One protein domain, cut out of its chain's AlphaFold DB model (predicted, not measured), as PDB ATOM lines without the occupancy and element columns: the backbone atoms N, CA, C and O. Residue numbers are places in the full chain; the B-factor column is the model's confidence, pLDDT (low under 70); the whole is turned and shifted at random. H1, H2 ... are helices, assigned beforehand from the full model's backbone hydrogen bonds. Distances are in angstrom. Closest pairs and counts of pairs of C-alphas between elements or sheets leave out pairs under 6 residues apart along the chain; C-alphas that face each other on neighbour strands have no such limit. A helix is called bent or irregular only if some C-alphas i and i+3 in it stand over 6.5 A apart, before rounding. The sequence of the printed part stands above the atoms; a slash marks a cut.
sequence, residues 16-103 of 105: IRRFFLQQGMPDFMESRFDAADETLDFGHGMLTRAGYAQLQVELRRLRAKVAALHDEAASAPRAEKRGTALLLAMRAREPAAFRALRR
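Overview. This is residues 16 to 103 of the 105 residues of the protein "Transcriptional regulator, XRE family" of Ralstonia solanacearum (UniProt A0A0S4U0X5). One long helix, H2, runs along much of the length of a loose, open model, and the chain after it folds back alongside it as an extended strand-like stretch, residues 81 to 92, that passes between H2 and a shorter helix, H1, set crosswise. A second extended stretch, residues 38 to 46, leads from the side of H1 to the first end of H2, and the small helix H3 sits on a tail that sticks out, residues 94 to 103. The printed part has 88 residues with three named helices, in the order H1, H2, H3, and no named strand; the class is all helix. It is loose, with a radius of gyration of the C-alphas of 17.3 A, and elongated, spanning 57 by 30 by 28 A.

Arrangement. H1, residues 16 to 29, touches no helix. It is apart from H2, residues 49 to 75, although the two follow each other in the chain. H3, residues 96 to 101, is apart from H1. H2 and H3 are apart too. The link from H1 to H2 is long, with 19 residues, and the link from H2 to H3 is long, with 20. The C-alphas of residues 30 to 48 lie 10 to 21 A from the mean of the C-alphas, and those of residues 76 to 95 lie 1 to 27 A from it. Residues 74 to 80 stand free, and so do residues 94 to 103, of which 96 to 101 belong to H3. In the backbones, 8 of 10 O i to N i+4 pairs are within hydrogen-bond range in H1, 22 of 23 in H2 and 0 of 2 in H3, where 2 of 3 O i to N i+3 pairs are within range.

Along the chain. H1 begins at C-alpha 16 (-42.122, 18.107, -51.492) and measures 17.4 A to C-alpha 29. It is only just irregular: C-alphas 22 and 25 are 6.6 A apart. H2 runs 41.6 A from C-alpha 49 (-56.856, -9.069, -49.364) to C-alpha 75, and is irregular where C-alphas 72 and 75 are 7.2 A apart. H3 measures 9.7 A and ends at C-alpha 101 (-50.468, -8.942, -70.465).

Size, cuts and confidence. The two C-alphas farthest apart, those of Pro 77 and Leu 101, are 57.1 A apart. Without the stretches that stand free, the body has 71 residues, spans 38 by 29 by 29 A and has a radius of gyration of 14.5 A. The printed part has no cut. Its mean pLDDT is 85.1; residues 93 to 103 are under 70, and the mean of H3 is 59.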
ATOM      1  N   ILE A  16     -42.842  18.706 -52.617       75.25
ATOM      2  CA  ILE A  16     -42.122  18.107 -51.492       75.25
ATOM      3  C   ILE A  16     -41.897  16.612 -51.742       75.25
ATOM      4  O   ILE A  16     -40.786  16.133 -51.536       75.25
ATOM      5  N   ARG A  17     -42.893  15.883 -52.284       76.88
ATOM      6  CA  ARG A  17     -42.747  14.466 -52.689       76.88
ATOM      7  C   ARG A  17     -41.628  14.271 -53.685       76.88
ATOM      8  O   ARG A  17     -40.849  13.334 -53.551       76.88
ATOM      9  N   ARG A  18     -41.554  15.153 -54.676       79.50
ATOM     10  CA  ARG A  18     -40.497  15.115 -55.681       79.50
ATOM     11  C   ARG A  18     -39.131  15.381 -55.055       79.50
ATOM     12  O   ARG A  18     -38.230  14.587 -55.284       79.50
ATOM     13  N   PHE A  19     -39.013  16.420 -54.229       83.44
ATOM     14  CA  PHE A  19     -37.778  16.732 -53.509       83.44
ATOM     15  C   PHE A  19     -37.305  15.555 -52.649       83.44
ATOM     16  O   PHE A  19     -36.158  15.135 -52.755       83.44
ATOM     17  N   PHE A  20     -38.197  14.965 -51.853       83.12
ATOM     18  CA  PHE A  20     -37.843  13.820 -51.024       83.12
ATOM     19  C   PHE A  20     -37.426  12.616 -51.860       83.12
ATOM     20  O   PHE A  20     -36.382  12.049 -51.601       83.12
ATOM     21  N   LEU A  21     -38.165  12.250 -52.909       84.25
ATOM     22  CA  LEU A  21     -37.767  11.121 -53.758       84.25
ATOM     23  C   LEU A  21     -36.436  11.353 -54.493       84.25
ATOM     24  O   LEU A  21     -35.741  10.384 -54.777       84.25
ATOM     25  N   GLN A  22     -36.106  12.601 -54.829       86.69
ATOM     26  CA  GLN A  22     -34.907  12.938 -55.602       86.69
ATOM     27  C   GLN A  22     -33.670  13.183 -54.741       86.69
ATOM     28  O   GLN A  22     -32.571  12.908 -55.205       86.69
ATOM     29  N   GLN A  23     -33.835  13.728 -53.538       84.69
ATOM     30  CA  GLN A  23     -32.717  14.144 -52.691       84.69
ATOM     31  C   GLN A  23     -32.809  13.559 -51.283       84.69
ATOM     32  O   GLN A  23     -31.856  12.948 -50.825       84.69
ATOM     33  N   GLY A  24     -33.966  13.662 -50.622       85.19
ATOM     34  CA  GLY A  24     -34.104  13.202 -49.233       85.19
ATOM     35  C   GLY A  24     -34.045  11.680 -49.046       85.19
ATOM     36  O   GLY A  24     -33.555  11.208 -48.034       85.19
ATOM     37  N   MET A  25     -34.544  10.902 -50.005       87.56
ATOM     38  CA  MET A  25     -34.556   9.442 -49.958       87.56
ATOM     39  C   MET A  25     -33.159   8.866 -50.192       87.56
ATOM     40  O   MET A  25     -32.766   8.033 -49.385       87.56
ATOM     41  N   PRO A  26     -32.403   9.269 -51.238       89.38
ATOM     42  CA  PRO A  26     -31.002   8.872 -51.356       89.38
ATOM     43  C   PRO A  26     -30.199   9.189 -50.092       89.38
ATOM     44  O   PRO A  26     -29.634   8.269 -49.523       89.38
ATOM     45  N   ASP A  27     -30.264  10.430 -49.600       86.50
ATOM     46  CA  ASP A  27     -29.574  10.880 -48.380       86.50
ATOM     47  C   ASP A  27     -29.951  10.035 -47.147       86.50
ATOM     48  O   ASP A  27     -29.086   9.524 -46.443       86.50
ATOM     49  N   PHE A  28     -31.245   9.773 -46.931       86.62
ATOM     50  CA  PHE A  28     -31.705   8.913 -45.834       86.62
ATOM     51  C   PHE A  28     -31.216   7.460 -45.965       86.62
ATOM     52  O   PHE A  28     -30.925   6.808 -44.965       86.62
ATOM     53  N   MET A  29     -31.133   6.945 -47.193       90.69
ATOM     54  CA  MET A  29     -30.717   5.570 -47.483       90.69
ATOM     55  C   MET A  29     -29.192   5.402 -47.594       90.69
ATOM     56  O   MET A  29     -28.734   4.266 -47.695       90.69
ATOM     57  N   GLU A  30     -28.409   6.486 -47.573       90.31
ATOM     58  CA  GLU A  30     -26.941   6.439 -47.485       90.31
ATOM     59  C   GLU A  30     -26.450   6.034 -46.085       90.31
ATOM     60  O   GLU A  30     -25.298   5.616 -45.941       90.31
ATOM     61  N   SER A  31     -27.314   6.102 -45.060       88.50
ATOM     62  CA  SER A  31     -26.996   5.558 -43.739       88.50
ATOM     63  C   SER A  31     -26.688   4.060 -43.815       88.50
ATOM     64  O   SER A  31     -27.293   3.297 -44.571       88.50
ATOM     65  N   ARG A  32     -25.747   3.625 -42.976       89.06
ATOM     66  CA  ARG A  32     -25.407   2.211 -42.798       89.06
ATOM     67  C   ARG A  32     -26.423   1.471 -41.926       89.06
ATOM     68  O   ARG A  32     -26.397   0.243 -41.924       89.06
ATOM     69  N   PHE A  33     -27.300   2.200 -41.227       88.88
ATOM     70  CA  PHE A  33     -28.248   1.661 -40.250       88.88
ATOM     71  C   PHE A  33     -27.565   0.780 -39.189       88.88
ATOM     72  O   PHE A  33     -28.081  -0.276 -38.827       88.88
ATOM     73  N   ASP A  34     -26.370   1.176 -38.737       88.88
ATOM     74  CA  ASP A  34     -25.544   0.422 -37.784       88.88
ATOM     75  C   ASP A  34     -25.452   1.071 -36.392       88.88
ATOM     76  O   ASP A  34     -24.813   0.519 -35.489       88.88
ATOM     77  N   ALA A  35     -26.138   2.197 -36.173       89.44
ATOM     78  CA  ALA A  35     -26.349   2.739 -34.838       89.44
ATOM     79  C   ALA A  35     -27.388   1.916 -34.053       89.44
ATOM     80  O   ALA A  35     -28.290   1.299 -34.615       89.44
ATOM     81  N   ALA A  36     -27.287   1.930 -32.721       88.00
ATOM     82  CA  ALA A  36     -28.119   1.099 -31.843       88.00
ATOM     83  C   ALA A  36     -29.633   1.396 -31.920       88.00
ATOM     84  O   ALA A  36     -30.439   0.561 -31.513       88.00
ATOM     85  N   ASP A  37     -30.017   2.583 -32.387       88.62
ATOM     86  CA  ASP A  37     -31.398   3.046 -32.552       88.62
ATOM     87  C   ASP A  37     -31.836   3.168 -34.022       88.62
ATOM     88  O   ASP A  37     -32.917   3.689 -34.305       88.62
ATOM     89  N   GLU A  38     -31.030   2.660 -34.953       89.50
ATOM     90  CA  GLU A  38     -31.355   2.584 -36.373       89.50
ATOM     91  C   GLU A  38     -31.754   1.156 -36.763       89.50
ATOM     92  O   GLU A  38     -31.274   0.173 -36.203       89.50
ATOM     93  N   THR A  39     -32.654   1.029 -37.738       89.38
ATOM     94  CA  THR A  39     -32.985  -0.269 -38.337       89.38
ATOM     95  C   THR A  39     -33.337  -0.112 -39.809       89.38
ATOM     96  O   THR A  39     -33.950   0.883 -40.209       89.38
ATOM     97  N   LEU A  40     -32.985  -1.122 -40.606       90.94
ATOM     98  CA  LEU A  40     -33.408  -1.273 -41.993       90.94
ATOM     99  C   LEU A  40     -33.956  -2.685 -42.212       90.94
ATOM    100  O   LEU A  40     -33.211  -3.627 -42.480       90.94
ATOM    101  N   ASP A  41     -35.280  -2.811 -42.144       86.38
ATOM    102  CA  ASP A  41     -35.979  -4.088 -42.281       86.38
ATOM    103  C   ASP A  41     -36.712  -4.200 -43.625       86.38
ATOM    104  O   ASP A  41     -37.467  -3.312 -44.031       86.38
ATOM    105  N   PHE A  42     -36.546  -5.338 -44.306       84.81
ATOM    106  CA  PHE A  42     -37.296  -5.674 -45.517       84.81
ATOM    107  C   PHE A  42     -37.987  -7.034 -45.381       84.81
ATOM    108  O   PHE A  42     -37.339  -8.072 -45.272       84.81
ATOM    109  N   GLY A  43     -39.321  -7.030 -45.453       85.12
ATOM    110  CA  GLY A  43     -40.149  -8.236 -45.473       85.12
ATOM    111  C   GLY A  43     -40.909  -8.398 -46.791       85.12
ATOM    112  O   GLY A  43     -41.374  -7.422 -47.384       85.12
ATOM    113  N   HIS A  44     -41.085  -9.640 -47.247       84.00
ATOM    114  CA  HIS A  44     -41.939  -9.956 -48.392       84.00
ATOM    115  C   HIS A  44     -42.779 -11.212 -48.148       84.00
ATOM    116  O   HIS A  44     -42.353 -12.149 -47.482       84.00
ATOM    117  N   GLY A  45     -43.971 -11.253 -48.741       85.81
ATOM    118  CA  GLY A  45     -44.878 -12.390 -48.632       85.81
ATOM    119  C   GLY A  45     -46.116 -12.211 -49.501       85.81
ATOM    120  O   GLY A  45     -46.387 -11.117 -50.004       85.81
ATOM    121  N   MET A  46     -46.862 -13.297 -49.687       86.88
ATOM    122  CA  MET A  46     -48.194 -13.231 -50.279       86.88
ATOM    123  C   MET A  46     -49.205 -12.988 -49.166       86.88
ATOM    124  O   MET A  46     -49.283 -13.760 -48.215       86.88
ATOM    125  N   LEU A  47     -49.971 -11.911 -49.289       89.19
ATOM    126  CA  LEU A  47     -51.029 -11.576 -48.345       89.19
ATOM    127  C   LEU A  47     -52.384 -11.795 -49.008       89.19
ATOM    128  O   LEU A  47     -52.577 -11.471 -50.181       89.19
ATOM    129  N   THR A  48     -53.346 -12.292 -48.233       92.81
ATOM    130  CA  THR A  48     -54.756 -12.201 -48.620       92.81
ATOM    131  C   THR A  48     -55.175 -10.730 -48.679       92.81
ATOM    132  O   THR A  48     -54.536  -9.858 -48.083       92.81
ATOM    133  N   ARG A  49     -56.294 -10.430 -49.346       88.88
ATOM    134  CA  ARG A  49     -56.856  -9.069 -49.364       88.88
ATOM    135  C   ARG A  49     -57.100  -8.526 -47.950       88.88
ATOM    136  O   ARG A  49     -56.816  -7.360 -47.693       88.88
ATOM    137  N   ALA A  50     -57.596  -9.373 -47.045       94.69
ATOM    138  CA  ALA A  50     -57.819  -9.013 -45.648       94.69
ATOM    139  C   ALA A  50     -56.498  -8.706 -44.924       94.69
ATOM    140  O   ALA A  50     -56.381  -7.654 -44.300       94.69
ATOM    141  N   GLY A  51     -55.478  -9.559 -45.086       94.88
ATOM    142  CA  GLY A  51     -54.155  -9.324 -44.501       94.88
ATOM    143  C   GLY A  51     -53.492  -8.046 -45.025       94.88
ATOM    144  O   GLY A  51     -52.921  -7.280 -44.253       94.88
ATOM    145  N   TYR A  52     -53.639  -7.755 -46.320       93.12
ATOM    146  CA  TYR A  52     -53.152  -6.508 -46.917       93.12
ATOM    147  C   TYR A  52     -53.839  -5.274 -46.310       93.12
ATOM    148  O   TYR A  52     -53.173  -4.297 -45.970       93.12
ATOM    149  N   ALA A  53     -55.163  -5.317 -46.127       93.12
ATOM    150  CA  ALA A  53     -55.918  -4.228 -45.506       93.12
ATOM    151  C   ALA A  53     -55.543  -4.024 -44.028       93.12
ATOM    152  O   ALA A  53     -55.404  -2.882 -43.585       93.12
ATOM    153  N   GLN A  54     -55.325  -5.111 -43.282       96.75
ATOM    154  CA  GLN A  54     -54.848  -5.052 -41.900       96.75
ATOM    155  C   GLN A  54     -53.470  -4.385 -41.825       96.75
ATOM    156  O   GLN A  54     -53.286  -3.444 -41.056       96.75
ATOM    157  N   LEU A  55     -52.528  -4.790 -42.681       93.94
ATOM    158  CA  LEU A  55     -51.196  -4.186 -42.723       93.94
ATOM    159  C   LEU A  55     -51.254  -2.684 -43.053       93.94
ATOM    160  O   LEU A  55     -50.539  -1.890 -42.449       93.94
ATOM    161  N   GLN A  56     -52.153  -2.257 -43.947       91.62
ATOM    162  CA  GLN A  56     -52.369  -0.830 -44.221       91.62
ATOM    163  C   GLN A  56     -52.833  -0.039 -42.993       91.62
ATOM    164  O   GLN A  56     -52.445   1.120 -42.836       91.62
ATOM    165  N   VAL A  57     -53.684  -0.627 -42.149       95.31
ATOM    166  CA  VAL A  57     -54.118   0.007 -40.896       95.31
ATOM    167  C   VAL A  57     -52.934   0.158 -39.947       95.31
ATOM    168  O   VAL A  57     -52.733   1.253 -39.425       95.31
ATOM    169  N   GLU A  58     -52.117  -0.881 -39.784       95.75
ATOM    170  CA  GLU A  58     -50.945  -0.834 -38.904       95.75
ATOM    171  C   GLU A  58     -49.907   0.198 -39.360       95.75
ATOM    172  O   GLU A  58     -49.428   0.992 -38.552       95.75
ATOM    173  N   LEU A  59     -49.635   0.298 -40.665       92.44
ATOM    174  CA  LEU A  59     -48.738   1.331 -41.197       92.44
ATOM    175  C   LEU A  59     -49.261   2.751 -40.923       92.44
ATOM    176  O   LEU A  59     -48.488   3.641 -40.569       92.44
ATOM    177  N   ARG A  60     -50.580   2.976 -41.042       89.25
ATOM    178  CA  ARG A  60     -51.196   4.266 -40.686       89.25
ATOM    179  C   ARG A  60     -51.094   4.554 -39.189       89.25
ATOM    180  O   ARG A  60     -50.801   5.690 -38.823       89.25
ATOM    181  N   ARG A  61     -51.295   3.544 -38.336       92.94
ATOM    182  CA  ARG A  61     -51.150   3.664 -36.876       92.94
ATOM    183  C   ARG A  61     -49.724   4.034 -36.483       92.94
ATOM    184  O   ARG A  61     -49.543   4.960 -35.700       92.94
ATOM    185  N   LEU A  62     -48.721   3.375 -37.062       93.31
ATOM    186  CA  LEU A  62     -47.313   3.699 -36.816       93.31
ATOM    187  C   LEU A  62     -46.975   5.129 -37.247       93.31
ATOM    188  O   LEU A  62     -46.360   5.864 -36.479       93.31
ATOM    189  N   ARG A  63     -47.438   5.561 -38.427       87.94
ATOM    190  CA  ARG A  63     -47.270   6.950 -38.879       87.94
ATOM    191  C   ARG A  63     -47.891   7.951 -37.898       87.94
ATOM    192  O   ARG A  63     -47.237   8.927 -37.544       87.94
ATOM    193  N   ALA A  64     -49.125   7.710 -37.455       88.06
ATOM    194  CA  ALA A  64     -49.800   8.578 -36.489       88.06
ATOM    195  C   ALA A  64     -49.064   8.619 -35.139       88.06
ATOM    196  O   ALA A  64     -48.938   9.683 -34.539       88.06
ATOM    197  N   LYS A  65     -48.512   7.483 -34.695       93.38
ATOM    198  CA  LYS A  65     -47.721   7.398 -33.462       93.38
ATOM    199  C   LYS A  65     -46.467   8.273 -33.511       93.38
ATOM    200  O   LYS A  65     -46.147   8.901 -32.510       93.38
ATOM    201  N   VAL A  66     -45.779   8.356 -34.655       89.62
ATOM    202  CA  VAL A  66     -44.620   9.256 -34.815       89.62
ATOM    203  C   VAL A  66     -45.026  10.717 -34.620       89.62
ATOM    204  O   VAL A  66     -44.343  11.438 -33.900       89.62
ATOM    205  N   ALA A  67     -46.143  11.144 -35.217       84.69
ATOM    206  CA  ALA A  67     -46.646  12.507 -35.050       84.69
ATOM    207  C   ALA A  67     -47.017  12.801 -33.586       84.69
ATOM    208  O   ALA A  67     -46.575  13.806 -33.038       84.69
ATOM    209  N   ALA A  68     -47.735  11.881 -32.932       89.00
ATOM    210  CA  ALA A  68     -48.114  12.021 -31.526       89.00
ATOM    211  C   ALA A  68     -46.891  12.141 -30.597       89.00
ATOM    212  O   ALA A  68     -46.805  13.081 -29.815       89.00
ATOM    213  N   LEU A  69     -45.902  11.250 -30.739       93.12
ATOM    214  CA  LEU A  69     -44.671  11.295 -29.937       93.12
ATOM    215  C   LEU A  69     -43.841  12.556 -30.215       93.12
ATOM    216  O   LEU A  69     -43.205  13.096 -29.312       93.12
ATOM    217  N   HIS A  70     -43.840  13.040 -31.459       88.50
ATOM    218  CA  HIS A  70     -43.190  14.301 -31.798       88.50
ATOM    219  C   HIS A  70     -43.852  15.494 -31.094       88.50
ATOM    220  O   HIS A  70     -43.146  16.358 -30.567       88.50
ATOM    221  N   ASP A  71     -45.185  15.525 -31.055       86.50
ATOM    222  CA  ASP A  71     -45.953  16.565 -30.370       86.50
ATOM    223  C   ASP A  71     -45.771  16.495 -28.844       86.50
ATOM    224  O   ASP A  71     -45.561  17.529 -28.208       86.50
ATOM    225  N   GLU A  72     -45.755  15.296 -28.255       91.88
ATOM    226  CA  GLU A  72     -45.427  15.086 -26.835       91.88
ATOM    227  C   GLU A  72     -44.022  15.611 -26.498       91.88
ATOM    228  O   GLU A  72     -43.815  16.268 -25.478       91.88
ATOM    229  N   ALA A  73     -43.057  15.407 -27.399       90.50
ATOM    230  CA  ALA A  73     -41.695  15.900 -27.250       90.50
ATOM    231  C   ALA A  73     -41.544  17.406 -27.547       90.50
ATOM    232  O   ALA A  73     -40.434  17.940 -27.445       90.50
ATOM    233  N   ALA A  74     -42.605  18.134 -27.926       87.00
ATOM    234  CA  ALA A  74     -42.500  19.532 -28.349       87.00
ATOM    235  C   ALA A  74     -41.938  20.447 -27.246       87.00
ATOM    236  O   ALA A  74     -41.098  21.302 -27.541       87.00
ATOM    237  N   SER A  75     -42.324  20.226 -25.987       89.25
ATOM    238  CA  SER A  75     -41.903  21.028 -24.828       89.25
ATOM    239  C   SER A  75     -40.566  20.605 -24.214       89.25
ATOM    240  O   SER A  75     -39.978  21.386 -23.468       89.25
ATOM    241  N   ALA A  76     -40.060  19.408 -24.533       93.56
ATOM    242  CA  ALA A  76     -38.817  18.905 -23.950       93.56
ATOM    243  C   ALA A  76     -37.593  19.759 -24.365       93.56
ATOM    244  O   ALA A  76     -37.601  20.381 -25.440       93.56
ATOM    245  N   PRO A  77     -36.511  19.790 -23.566       94.50
ATOM    246  CA  PRO A  77     -35.244  20.402 -23.962       94.50
ATOM    247  C   PRO A  77     -34.660  19.757 -25.225       94.50
ATOM    248  O   PRO A  77     -34.765  18.553 -25.437       94.50
ATOM    249  N   ARG A  78     -33.987  20.542 -26.080       87.50
ATOM    250  CA  ARG A  78     -33.408  20.026 -27.340       87.50
ATOM    251  C   ARG A  78     -32.383  18.908 -27.116       87.50
ATOM    252  O   ARG A  78     -32.293  18.025 -27.958       87.50
ATOM    253  N   ALA A  79     -31.644  18.947 -26.007       93.69
ATOM    254  CA  ALA A  79     -30.654  17.930 -25.651       93.69
ATOM    255  C   ALA A  79     -31.269  16.539 -25.407       93.69
ATOM    256  O   ALA A  79     -30.575  15.536 -25.529       93.69
ATOM    257  N   GLU A  80     -32.567  16.476 -25.109       91.75
ATOM    258  CA  GLU A  80     -33.304  15.229 -24.872       91.75
ATOM    259  C   GLU A  80     -34.003  14.714 -26.139       91.75
ATOM    260  O   GLU A  80     -34.568  13.622 -26.145       91.75
ATOM    261  N   LYS A  81     -33.967  15.482 -27.238       90.81
ATOM    262  CA  LYS A  81     -34.617  15.119 -28.500       90.81
ATOM    263  C   LYS A  81     -33.626  14.466 -29.441       90.81
ATOM    264  O   LYS A  81     -32.542  14.992 -29.688       90.81
ATOM    265  N   ARG A  82     -34.066  13.384 -30.075       88.19
ATOM    266  CA  ARG A  82     -33.399  12.818 -31.246       88.19
ATOM    267  C   ARG A  82     -34.211  13.142 -32.488       88.19
ATOM    268  O   ARG A  82     -35.436  13.051 -32.478       88.19
ATOM    269  N   GLY A  83     -33.529  13.586 -33.539       85.69
ATOM    270  CA  GLY A  83     -34.163  13.735 -34.842       85.69
ATOM    271  C   GLY A  83     -34.492  12.347 -35.371       85.69
ATOM    272  O   GLY A  83     -33.583  11.566 -35.616       85.69
ATOM    273  N   THR A  84     -35.776  12.039 -35.523       87.38
ATOM    274  CA  THR A  84     -36.231  10.736 -36.013       87.38
ATOM    275  C   THR A  84     -36.944  10.922 -37.340       87.38
ATOM    276  O   THR A  84     -37.890  11.704 -37.443       87.38
ATOM    277  N   ALA A  85     -36.517  10.171 -38.348       85.75
ATOM    278  CA  ALA A  85     -37.250  10.009 -39.591       85.75
ATOM    279  C   ALA A  85     -37.616   8.530 -39.747       85.75
ATOM    280  O   ALA A  85     -36.773   7.655 -39.587       85.75
ATOM    281  N   LEU A  86     -38.892   8.261 -40.032       88.50
ATOM    282  CA  LEU A  86     -39.405   6.915 -40.266       88.50
ATOM    283  C   LEU A  86     -39.949   6.826 -41.689       88.50
ATOM    284  O   LEU A  86     -40.914   7.512 -42.038       88.50
ATOM    285  N   LEU A  87     -39.358   5.947 -42.496       88.31
ATOM    286  CA  LEU A  87     -39.847   5.630 -43.829       88.31
ATOM    287  C   LEU A  87     -40.634   4.318 -43.804       88.31
ATOM    288  O   LEU A  87     -40.099   3.261 -43.494       88.31
ATOM    289  N   LEU A  88     -41.905   4.380 -44.200       89.44
ATOM    290  CA  LEU A  88     -42.763   3.211 -44.371       89.44
ATOM    291  C   LEU A  88     -43.165   3.096 -45.842       89.44
ATOM    292  O   LEU A  88     -43.755   4.020 -46.404       89.44
ATOM    293  N   ALA A  89     -42.878   1.953 -46.464       87.44
ATOM    294  CA  ALA A  89     -43.235   1.692 -47.851       87.44
ATOM    295  C   ALA A  89     -43.861   0.304 -48.003       87.44
ATOM    296  O   ALA A  89     -43.316  -0.699 -47.556       87.44
ATOM    297  N   MET A  90     -45.002   0.241 -48.688       88.12
ATOM    298  CA  MET A  90     -45.669  -1.010 -49.034       88.12
ATOM    299  C   MET A  90     -46.166  -0.935 -50.475       88.12
ATOM    300  O   MET A  90     -46.764   0.059 -50.890       88.12
ATOM    301  N   ARG A  91     -45.930  -1.997 -51.249       85.75
ATOM    302  CA  ARG A  91     -46.416  -2.135 -52.626       85.75
ATOM    303  C   ARG A  91     -46.757  -3.585 -52.925       85.75
ATOM    304  O   ARG A  91     -45.998  -4.484 -52.569       85.75
ATOM    305  N   ALA A  92     -47.842  -3.807 -53.660       79.19
ATOM    306  CA  ALA A  92     -48.054  -5.090 -54.310       79.19
ATOM    307  C   ALA A  92     -46.908  -5.351 -55.307       79.19
ATOM    308  O   ALA A  92     -46.520  -4.474 -56.089       79.19
ATOM    309  N   ARG A  93     -46.332  -6.556 -55.274       67.62
ATOM    310  CA  ARG A  93     -45.381  -7.011 -56.293       67.62
ATOM    311  C   ARG A  93     -46.194  -7.607 -57.436       67.62
ATOM    312  O   ARG A  93     -46.677  -8.722 -57.324       67.62
ATOM    313  N   GLU A  94     -46.344  -6.877 -58.535       61.91
ATOM    314  CA  GLU A  94     -46.813  -7.481 -59.787       61.91
ATOM    315  C   GLU A  94     -45.650  -8.330 -60.340       61.91
ATOM    316  O   GLU A  94     -44.562  -7.761 -60.560       61.91
ATOM    317  N   PRO A  95     -45.808  -9.657 -60.537       57.31
ATOM    318  CA  PRO A  95     -44.798 -10.445 -61.230       57.31
ATOM    319  C   PRO A  95     -44.595  -9.841 -62.621       57.31
ATOM    320  O   PRO A  95     -45.565  -9.485 -63.290       57.31
ATOM    321  N   ALA A  96     -43.343  -9.688 -63.057       58.72
ATOM    322  CA  ALA A  96     -43.026  -8.993 -64.308       58.72
ATOM    323  C   ALA A  96     -43.777  -9.565 -65.529       58.72
ATOM    324  O   ALA A  96     -44.125  -8.805 -66.428       58.72
ATOM    325  N   ALA A  97     -44.113 -10.860 -65.503       55.41
ATOM    326  CA  ALA A  97     -44.905 -11.542 -66.525       55.41
ATOM    327  C   ALA A  97     -46.331 -10.973 -66.711       55.41
ATOM    328  O   ALA A  97     -46.812 -10.884 -67.836       55.41
ATOM    329  N   PHE A  98     -46.994 -10.511 -65.644       59.41
ATOM    330  CA  PHE A  98     -48.359  -9.965 -65.732       59.41
ATOM    331  C   PHE A  98     -48.396  -8.507 -66.213       59.41
ATOM    332  O   PHE A  98     -49.405  -8.064 -66.761       59.41
ATOM    333  N   ARG A  99     -47.280  -7.767 -66.092       59.59
ATOM    334  CA  ARG A  99     -47.165  -6.397 -66.626       59.59
ATOM    335  C   ARG A  99     -47.258  -6.347 -68.155       59.59
ATOM    336  O   ARG A  99     -47.727  -5.344 -68.686       59.59
ATOM    337  N   ALA A 100     -46.823  -7.400 -68.850       60.06
ATOM    338  CA  ALA A 100     -46.900  -7.489 -70.309       60.06
ATOM    339  C   ALA A 100     -48.337  -7.734 -70.800       60.06
ATOM    340  O   ALA A 100     -48.774  -7.108 -71.760       60.06
ATOM    341  N   LEU A 101     -49.098  -8.573 -70.090       59.88
ATOM    342  CA  LEU A 101     -50.468  -8.942 -70.465       59.88
ATOM    343  C   LEU A 101     -51.473  -7.793 -70.280       59.88
ATOM    344  O   LEU A 101     -52.440  -7.698 -71.024       59.88
ATOM    345  N   ARG A 102     -51.219  -6.866 -69.349       60.72
ATOM    346  CA  ARG A 102     -52.073  -5.686 -69.112       60.72
ATOM    347  C   ARG A 102     -51.955  -4.571 -70.154       60.72
ATOM    348  O   ARG A 102     -52.759  -3.651 -70.112       60.72
ATOM    349  N   ARG A 103     -50.938  -4.597 -71.025       57.50
ATOM    350  CA  ARG A 103     -50.783  -3.621 -72.126       57.50
ATOM    351  C   ARG A 103     -51.411  -4.093 -73.439       57.50
ATOM    352  O   ARG A 103     -51.469  -3.309 -74.376       57.50
TER     353      ARG A 103